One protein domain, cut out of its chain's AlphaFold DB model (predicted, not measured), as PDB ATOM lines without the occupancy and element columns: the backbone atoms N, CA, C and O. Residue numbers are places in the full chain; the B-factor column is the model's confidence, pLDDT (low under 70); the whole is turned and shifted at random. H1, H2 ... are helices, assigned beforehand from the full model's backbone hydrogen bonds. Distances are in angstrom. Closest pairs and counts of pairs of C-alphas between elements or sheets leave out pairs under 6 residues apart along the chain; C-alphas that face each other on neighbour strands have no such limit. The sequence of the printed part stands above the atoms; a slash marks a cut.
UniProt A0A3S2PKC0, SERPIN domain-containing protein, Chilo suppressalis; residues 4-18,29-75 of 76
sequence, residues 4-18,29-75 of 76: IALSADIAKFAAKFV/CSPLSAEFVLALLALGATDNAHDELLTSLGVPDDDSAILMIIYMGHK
ATOM      1  N   ILE A   4     -58.186 -15.285 -55.683       79.38
ATOM      2  CA  ILE A   4     -58.492 -16.683 -55.358       79.38
ATOM      3  C   ILE A   4     -57.238 -17.343 -54.789       79.38
ATOM      4  O   ILE A   4     -57.313 -17.955 -53.723       79.38
ATOM      5  N   ALA A   5     -56.089 -17.149 -55.442       80.25
ATOM      6  CA  ALA A   5     -54.800 -17.624 -54.948       80.25
ATOM      7  C   ALA A   5     -54.498 -17.081 -53.539       80.25
ATOM      8  O   ALA A   5     -54.250 -17.864 -52.626       80.25
ATOM      9  N   LEU A   6     -54.665 -15.768 -53.328       80.44
ATOM     10  CA  LEU A   6     -54.464 -15.137 -52.018       80.44
ATOM     11  C   LEU A   6     -55.371 -15.736 -50.929       80.44
ATOM     12  O   LEU A   6     -54.910 -16.053 -49.835       80.44
ATOM     13  N   SER A   7     -56.658 -15.943 -51.227       82.88
ATOM     14  CA  SER A   7     -57.583 -16.558 -50.266       82.88
ATOM     15  C   SER A   7     -57.221 -18.008 -49.924       82.88
ATOM     16  O   SER A   7     -57.436 -18.451 -48.795       82.88
ATOM     17  N   ALA A   8     -56.650 -18.745 -50.882       86.12
ATOM     18  CA  ALA A   8     -56.202 -20.112 -50.671       86.12
ATOM     19  C   ALA A   8     -54.951 -20.165 -49.786       86.12
ATOM     20  O   ALA A   8     -54.851 -21.057 -48.943       86.12
ATOM     21  N   ASP A   9     -54.020 -19.224 -49.939       86.06
ATOM     22  CA  ASP A   9     -52.812 -19.164 -49.113       86.06
ATOM     23  C   ASP A   9     -53.129 -18.758 -47.666       86.06
ATOM     24  O   ASP A   9     -52.704 -19.462 -46.746       86.06
ATOM     25  N   ILE A  10     -54.027 -17.784 -47.464       85.94
ATOM     26  CA  ILE A  10     -54.595 -17.447 -46.142       85.94
ATOM     27  C   ILE A  10     -55.216 -18.687 -45.476       85.94
ATOM     28  O   ILE A  10     -54.984 -18.983 -44.301       85.94
ATOM     29  N   ALA A  11     -55.995 -19.474 -46.225       88.88
ATOM     30  CA  ALA A  11     -56.609 -20.690 -45.694       88.88
ATOM     31  C   ALA A  11     -55.570 -21.765 -45.319       88.88
ATOM     32  O   ALA A  11     -55.738 -22.463 -44.314       88.88
ATOM     33  N   LYS A  12     -54.482 -21.898 -46.093       91.12
ATOM     34  CA  LYS A  12     -53.376 -22.816 -45.771       91.12
ATOM     35  C   LYS A  12     -52.652 -22.385 -44.500       91.12
ATOM     36  O   LYS A  12     -52.381 -23.242 -43.657       91.12
ATOM     37  N   PHE A  13     -52.352 -21.093 -44.354       90.94
ATOM     38  CA  PHE A  13     -51.750 -20.558 -43.135       90.94
ATOM     39  C   PHE A  13     -52.661 -20.814 -41.933       90.94
ATOM     40  O   PHE A  13     -52.222 -21.401 -40.944       90.94
ATOM     41  N   ALA A  14     -53.953 -20.493 -42.047       91.50
ATOM     42  CA  ALA A  14     -54.928 -20.714 -40.985       91.50
ATOM     43  C   ALA A  14     -55.011 -22.186 -40.546       91.50
ATOM     44  O   ALA A  14     -55.045 -22.477 -39.350       91.50
ATOM     45  N   ALA A  15     -54.991 -23.125 -41.495       92.12
ATOM     46  CA  ALA A  15     -54.995 -24.553 -41.191       92.12
ATOM     47  C   ALA A  15     -53.722 -25.000 -40.450       92.12
ATOM     48  O   ALA A  15     -53.808 -25.787 -39.508       92.12
ATOM     49  N   LYS A  16     -52.545 -24.495 -40.846       92.31
ATOM     50  CA  LYS A  16     -51.288 -24.751 -40.125       92.31
ATOM     51  C   LYS A  16     -51.339 -24.160 -38.719       92.31
ATOM     52  O   LYS A  16     -51.101 -24.884 -37.762       92.31
ATOM     53  N   PHE A  17     -51.747 -22.899 -38.593       92.00
ATOM     54  CA  PHE A  17     -51.868 -22.202 -37.316       92.00
ATOM     55  C   PHE A  17     -52.741 -22.977 -36.322       92.00
ATOM     56  O   PHE A  17     -52.325 -23.223 -35.197       92.00
ATOM     57  N   VAL A  18     -53.928 -23.422 -36.750       91.75
ATOM     58  CA  VAL A  18     -54.844 -24.190 -35.891       91.75
ATOM     59  C   VAL A  18     -54.272 -25.564 -35.522       91.75
ATOM     60  O   VAL A  18     -54.527 -26.049 -34.423       91.75
ATOM     61  N   CYS A  29     -59.610 -18.448 -31.696       90.88
ATOM     62  CA  CYS A  29     -58.553 -17.628 -32.275       90.88
ATOM     63  C   CYS A  29     -58.982 -17.076 -33.636       90.88
ATOM     64  O   CYS A  29     -59.896 -17.600 -34.271       90.88
ATOM     65  N   SER A  30     -58.300 -16.021 -34.080       91.88
ATOM     66  CA  SER A  30     -58.419 -15.481 -35.433       91.88
ATOM     67  C   SER A  30     -57.076 -15.653 -36.143       91.88
ATOM     68  O   SER A  30     -56.190 -14.815 -35.958       91.88
ATOM     69  N   PRO A  31     -56.896 -16.728 -36.938       91.50
ATOM     70  CA  PRO A  31     -55.681 -16.907 -37.725       91.50
ATOM     71  C   PRO A  31     -55.441 -15.730 -38.672       91.50
ATOM     72  O   PRO A  31     -54.312 -15.278 -38.803       91.50
ATOM     73  N   LEU A  32     -56.522 -15.159 -39.218       90.62
ATOM     74  CA  LEU A  32     -56.479 -13.960 -40.052       90.62
ATOM     75  C   LEU A  32     -55.846 -12.771 -39.306       90.62
ATOM     76  O   LEU A  32     -54.991 -12.080 -39.842       90.62
ATOM     77  N   SER A  33     -56.202 -12.537 -38.039       92.06
ATOM     78  CA  SER A  33     -55.589 -11.447 -37.265       92.06
ATOM     79  C   SER A  33     -54.105 -11.688 -36.976       92.06
ATOM     80  O   SER A  33     -53.337 -10.729 -36.951       92.06
ATOM     81  N   ALA A  34     -53.705 -12.937 -36.720       93.00
ATOM     82  CA  ALA A  34     -52.303 -13.276 -36.479       93.00
ATOM     83  C   ALA A  34     -51.465 -13.061 -37.746       93.00
ATOM     84  O   ALA A  34     -50.399 -12.453 -37.704       93.00
ATOM     85  N   GLU A  35     -51.999 -13.500 -38.877       92.12
ATOM     86  CA  GLU A  35     -51.392 -13.362 -40.192       92.12
ATOM     87  C   GLU A  35     -51.227 -11.885 -40.601       92.12
ATOM     88  O   GLU A  35     -50.175 -11.498 -41.099       92.12
ATOM     89  N   PHE A  36     -52.200 -11.023 -40.277       92.00
ATOM     90  CA  PHE A  36     -52.132  -9.580 -40.551       92.00
ATOM     91  C   PHE A  36     -50.965  -8.907 -39.815       92.00
ATOM     92  O   PHE A  36     -50.215  -8.123 -40.393       92.00
ATOM     93  N   VAL A  37     -50.790  -9.237 -38.532       94.25
ATOM     94  CA  VAL A  37     -49.687  -8.707 -37.719       94.25
ATOM     95  C   VAL A  37     -48.338  -9.228 -38.220       94.25
ATOM     96  O   VAL A  37     -47.380  -8.462 -38.279       94.25
ATOM     97  N   LEU A  38     -48.262 -10.499 -38.622       94.75
ATOM     98  CA  LEU A  38     -47.047 -11.089 -39.189       94.75
ATOM     99  C   LEU A  38     -46.669 -10.466 -40.540       94.75
ATOM    100  O   LEU A  38     -45.489 -10.230 -40.775       94.75
ATOM    101  N   ALA A  39     -47.643 -10.134 -41.389       94.00
ATOM    102  CA  ALA A  39     -47.393  -9.425 -42.642       94.00
ATOM    103  C   ALA A  39     -46.850  -8.005 -42.394       94.00
ATOM    104  O   ALA A  39     -45.894  -7.586 -43.042       94.00
ATOM    105  N   LEU A  40     -47.394  -7.283 -41.406       94.81
ATOM    106  CA  LEU A  40     -46.846  -5.984 -40.992       94.81
ATOM    107  C   LEU A  40     -45.419  -6.106 -40.436       94.81
ATOM    108  O   LEU A  40     -44.577  -5.256 -40.712       94.81
ATOM    109  N   LEU A  41     -45.147  -7.163 -39.666       96.12
ATOM    110  CA  LEU A  41     -43.805  -7.482 -39.178       96.12
ATOM    111  C   LEU A  41     -42.840  -7.779 -40.324       96.12
ATOM    112  O   LEU A  41     -41.711  -7.307 -40.260       96.12
ATOM    113  N   ALA A  42     -43.272  -8.496 -41.367       96.00
ATOM    114  CA  ALA A  42     -42.441  -8.788 -42.535       96.00
ATOM    115  C   ALA A  42     -41.950  -7.492 -43.196       96.00
ATOM    116  O   ALA A  42     -40.747  -7.331 -43.384       96.00
ATOM    117  N   LEU A  43     -42.846  -6.519 -43.404       95.38
ATOM    118  CA  LEU A  43     -42.508  -5.209 -43.982       95.38
ATOM    119  C   LEU A  43     -41.555  -4.367 -43.115       95.38
ATOM    120  O   LEU A  43     -40.893  -3.462 -43.617       95.38
ATOM    121  N   GLY A  44     -41.522  -4.614 -41.803       94.75
ATOM    122  CA  GLY A  44     -40.612  -3.945 -40.869       94.75
ATOM    123  C   GLY A  44     -39.335  -4.732 -40.559       94.75
ATOM    124  O   GLY A  44     -38.433  -4.193 -39.915       94.75
ATOM    125  N   ALA A  45     -39.266  -6.000 -40.962       96.69
ATOM    126  CA  ALA A  45     -38.128  -6.877 -40.739       96.69
ATOM    127  C   ALA A  45     -37.057  -6.677 -41.818       96.69
ATOM    128  O   ALA A  45     -37.292  -6.088 -42.869       96.69
ATOM    129  N   THR A  46     -35.855  -7.175 -41.542       93.38
ATOM    130  CA  THR A  46     -34.722  -7.155 -42.476       93.38
ATOM    131  C   THR A  46     -34.013  -8.505 -42.452       93.38
ATOM    132  O   THR A  46     -34.190  -9.284 -41.507       93.38
ATOM    133  N   ASP A  47     -33.224  -8.771 -43.493       94.38
ATOM    134  CA  ASP A  47     -32.417  -9.984 -43.648       94.38
ATOM    135  C   ASP A  47     -33.250 -11.267 -43.440       94.38
ATOM    136  O   ASP A  47     -34.399 -11.361 -43.866       94.38
ATOM    137  N   ASN A  48     -32.699 -12.261 -42.744       96.19
ATOM    138  CA  ASN A  48     -33.311 -13.581 -42.582       96.19
ATOM    139  C   ASN A  48     -34.726 -13.541 -41.985       96.19
ATOM    140  O   ASN A  48     -35.564 -14.367 -42.333       96.19
ATOM    141  N   ALA A  49     -35.005 -12.594 -41.083       95.94
ATOM    142  CA  ALA A  49     -36.320 -12.500 -40.452       95.94
ATOM    143  C   ALA A  49     -37.405 -12.106 -41.465       95.94
ATOM    144  O   ALA A  49     -38.536 -12.574 -41.369       95.94
ATOM    145  N   HIS A  50     -37.055 -11.268 -42.439       96.25
ATOM    146  CA  HIS A  50     -37.949 -10.880 -43.519       96.25
ATOM    147  C   HIS A  50     -38.300 -12.085 -44.402       96.25
ATOM    148  O   HIS A  50     -39.476 -12.416 -44.567       96.25
ATOM    149  N   ASP A  51     -37.276 -12.806 -44.866       95.81
ATOM    150  CA  ASP A  51     -37.437 -13.969 -45.743       95.81
ATOM    151  C   ASP A  51     -38.237 -15.096 -45.072       95.81
ATOM    152  O   ASP A  51     -39.107 -15.717 -45.693       95.81
ATOM    153  N   GLU A  52     -37.985 -15.355 -43.784       96.00
ATOM    154  CA  GLU A  52     -38.716 -16.364 -43.011       96.00
ATOM    155  C   GLU A  52     -40.192 -16.000 -42.827       96.00
ATOM    156  O   GLU A  52     -41.056 -16.881 -42.911       96.00
ATOM    157  N   LEU A  53     -40.503 -14.718 -42.607       95.69
ATOM    158  CA  LEU A  53     -41.881 -14.253 -42.459       95.69
ATOM    159  C   LEU A  53     -42.646 -14.350 -43.782       95.69
ATOM    160  O   LEU A  53     -43.730 -14.938 -43.792       95.69
ATOM    161  N   LEU A  54     -42.078 -13.874 -44.896       94.00
ATOM    162  CA  LEU A  54     -42.703 -14.003 -46.220       94.00
ATOM    163  C   LEU A  54     -42.937 -15.479 -46.583       94.00
ATOM    164  O   LEU A  54     -44.043 -15.867 -46.971       94.00
ATOM    165  N   THR A  55     -41.936 -16.332 -46.338       93.44
ATOM    166  CA  THR A  55     -42.030 -17.782 -46.574       93.44
ATOM    167  C   THR A  55     -43.116 -18.434 -45.718       93.44
ATOM    168  O   THR A  55     -43.881 -19.269 -46.208       93.44
ATOM    169  N   SER A  56     -43.211 -18.059 -44.440       90.94
ATOM    170  CA  SER A  56     -44.209 -18.608 -43.512       90.94
ATOM    171  C   SER A  56     -45.634 -18.207 -43.889       90.94
ATOM    172  O   SER A  56     -46.552 -19.022 -43.765       90.94
ATOM    173  N   LEU A  57     -45.802 -16.979 -44.383       91.25
ATOM    174  CA  LEU A  57     -47.059 -16.433 -44.898       91.25
ATOM    175  C   LEU A  57     -47.403 -16.953 -46.304       91.25
ATOM    176  O   LEU A  57     -48.532 -16.802 -46.760       91.25
ATOM    177  N   GLY A  58     -46.453 -17.594 -46.991       90.00
ATOM    178  CA  GLY A  58     -46.644 -18.101 -48.348       90.00
ATOM    179  C   GLY A  58     -46.750 -16.998 -49.402       90.00
ATOM    180  O   GLY A  58     -47.291 -17.248 -50.478       90.00
ATOM    181  N   VAL A  59     -46.243 -15.798 -49.106       89.50
ATOM    182  CA  VAL A  59     -46.216 -14.668 -50.041       89.50
ATOM    183  C   VAL A  59     -44.826 -14.536 -50.676       89.50
ATOM    184  O   VAL A  59     -43.823 -14.782 -50.008       89.50
ATOM    185  N   PRO A  60     -44.739 -14.188 -51.970       89.62
ATOM    186  CA  PRO A  60     -43.465 -14.172 -52.691       89.62
ATOM    187  C   PRO A  60     -42.602 -12.927 -52.436       89.62
ATOM    188  O   PRO A  60     -41.392 -12.997 -52.629       89.62
ATOM    189  N   ASP A  61     -43.212 -11.801 -52.057       92.00
ATOM    190  CA  ASP A  61     -42.569 -10.485 -51.974       92.00
ATOM    191  C   ASP A  61     -43.404  -9.494 -51.139       92.00
ATOM    192  O   ASP A  61     -44.551  -9.769 -50.765       92.00
ATOM    193  N   ASP A  62     -42.830  -8.317 -50.884       93.50
ATOM    194  CA  ASP A  62     -43.460  -7.237 -50.118       93.50
ATOM    195  C   ASP A  62     -44.715  -6.661 -50.761       93.50
ATOM    196  O   ASP A  62     -45.670  -6.339 -50.052       93.50
ATOM    197  N   ASP A  63     -44.767  -6.564 -52.088       92.94
ATOM    198  CA  ASP A  63     -45.965  -6.084 -52.783       92.94
ATOM    199  C   ASP A  63     -47.148  -7.028 -52.518       92.94
ATOM    200  O   ASP A  63     -48.288  -6.599 -52.302       92.94
ATOM    201  N   SER A  64     -46.869  -8.328 -52.464       90.62
ATOM    202  CA  SER A  64     -47.840  -9.359 -52.119       90.62
ATOM    203  C   SER A  64     -48.243  -9.300 -50.643       90.62
ATOM    204  O   SER A  64     -49.431  -9.452 -50.340       90.62
ATOM    205  N   ALA A  65     -47.310  -9.005 -49.733       91.00
ATOM    206  CA  ALA A  65     -47.611  -8.764 -48.320       91.00
ATOM    207  C   ALA A  65     -48.485  -7.506 -48.124       91.00
ATOM    208  O   ALA A  65     -49.451  -7.529 -47.358       91.00
ATOM    209  N   ILE A  66     -48.228  -6.427 -48.868       92.75
ATOM    210  CA  ILE A  66     -49.053  -5.209 -48.862       92.75
ATOM    211  C   ILE A  66     -50.459  -5.504 -49.396       92.75
ATOM    212  O   ILE A  66     -51.453  -5.104 -48.781       92.75
ATOM    213  N   LEU A  67     -50.571  -6.226 -50.513       89.75
ATOM    214  CA  LEU A  67     -51.865  -6.611 -51.080       89.75
ATOM    215  C   LEU A  67     -52.680  -7.456 -50.092       89.75
ATOM    216  O   LEU A  67     -53.889  -7.262 -49.955       89.75
ATOM    217  N   MET A  68     -52.011  -8.365 -49.389       87.88
ATOM    218  CA  MET A  68     -52.595  -9.176 -48.332       87.88
ATOM    219  C   MET A  68     -53.118  -8.312 -47.177       87.88
ATOM    220  O   MET A  68     -54.287  -8.438 -46.813       87.88
ATOM    221  N   ILE A  69     -52.316  -7.373 -46.670       90.62
ATOM    222  CA  ILE A  69     -52.722  -6.417 -45.626       90.62
ATOM    223  C   ILE A  69     -53.968  -5.630 -46.056       90.62
ATOM    224  O   ILE A  69     -54.927  -5.529 -45.289       90.62
ATOM    225  N   ILE A  70     -54.005  -5.117 -47.291       90.06
ATOM    226  CA  ILE A  70     -55.166  -4.383 -47.825       90.06
ATOM    227  C   ILE A  70     -56.396  -5.296 -47.909       90.06
ATOM    228  O   ILE A  70     -57.486  -4.913 -47.476       90.06
ATOM    229  N   TYR A  71     -56.234  -6.510 -48.443       85.50
ATOM    230  CA  TYR A  71     -57.319  -7.483 -48.560       85.50
ATOM    231  C   TYR A  71     -57.928  -7.815 -47.195       85.50
ATOM    232  O   TYR A  71     -59.150  -7.840 -47.044       85.50
ATOM    233  N   MET A  72     -57.079  -8.047 -46.196       85.56
ATOM    234  CA  MET A  72     -57.493  -8.380 -44.837       85.56
ATOM    235  C   MET A  72     -58.134  -7.184 -44.136       85.56
ATOM    236  O   MET A  72     -59.152  -7.363 -43.476       85.56
ATOM    237  N   GLY A  73     -57.610  -5.971 -44.341       82.19
ATOM    238  CA  GLY A  73     -58.183  -4.731 -43.812       82.19
ATOM    239  C   GLY A  73     -59.605  -4.441 -44.308       82.19
ATOM    240  O   GLY A  73     -60.373  -3.798 -43.607       82.19
ATOM    241  N   HIS A  74     -59.993  -4.959 -45.477       80.06
ATOM    242  CA  HIS A  74     -61.377  -4.904 -45.967       80.06
ATOM    243  C   HIS A  74     -62.310  -5.968 -45.356       80.06
ATOM    244  O   HIS A  74     -63.515  -5.943 -45.621       80.06
ATOM    245  N   LYS A  75     -61.773  -6.945 -44.618       70.00
ATOM    246  CA  LYS A  75     -62.495  -8.125 -44.108       70.00
ATOM    247  C   LYS A  75     -62.709  -8.112 -42.590       70.00
ATOM    248  O   LYS A  75     -63.489  -8.939 -42.116       70.00
TER     249      LYS A  75
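AT A GLANCE: This is residues 4 to 18 and 29 to 75 of the 76 residues of the protein "SERPIN domain-containing protein" of Chilo suppressalis (UniProt A0A3S2PKC0). Picture a helical hairpin, H2 and H3, with H4 packed on H2 and slanting back past it, while H1 crosses one end of this group, near the start of H2 and the end of H3. The printed part has 62 residues with four named helices, H1, H2, H3 and H4 in chain order, and no named strand: the class is all helix. It is compact, with a radius of gyration of the C-alphas of 10.6 A, and rounded, spanning 28 by 22 by 19 A.

HOW THE PARTS SIT: Start at H1, residues 4 to 18, and look at Ala 14: its C-alpha is 5.1 A from that of Pro 31, the closest pair to H2, residues 31 to 44. H1 and H2 touch, about perpendicular at 74 degrees, H2 with residues 31 to 35 alone. H2 is the hub, touching three helices. It forms a hairpin with H3, residues 47 to 57, at a shallow tilt of 24 degrees, opposite ways; the closest C-alphas, of Ala 42 and His 50, are 5.1 A apart. H1 touches H3 with residues 9 to 13 alone, closest at the C-alphas of Phe 13 and Leu 57, 6.5 A. H4, residues 62 to 73, touches H2 at a tilt of 38 degrees, only just steep, opposite ways; the C-alphas of Ala 39 and Ala 65 come closest, at 5.7 A. In H1, H2, H3 and H4 every O i to N i+4 pair is within hydrogen-bond range.

IN THESE COORDINATES: Find C-alpha 4 at (-58.492, -16.683, -55.358); from there H1 runs 21.2 A to Val 18. H2 covers 20.1 A, H3 16.0 A and H4 16.2 A, ending at C-alpha 73, (-58.183, -4.731, -43.812).

THE WHOLE: The C-alphas farthest apart, of Asp 47 and Lys 75, are 30.1 A apart. Residues 19 to 28 are not printed; C-alphas 18 and 29 are 8.4 A apart across this cut. The links H2 to H3 and H3 to H4 are tight. No printed residue is under 70 in pLDDT.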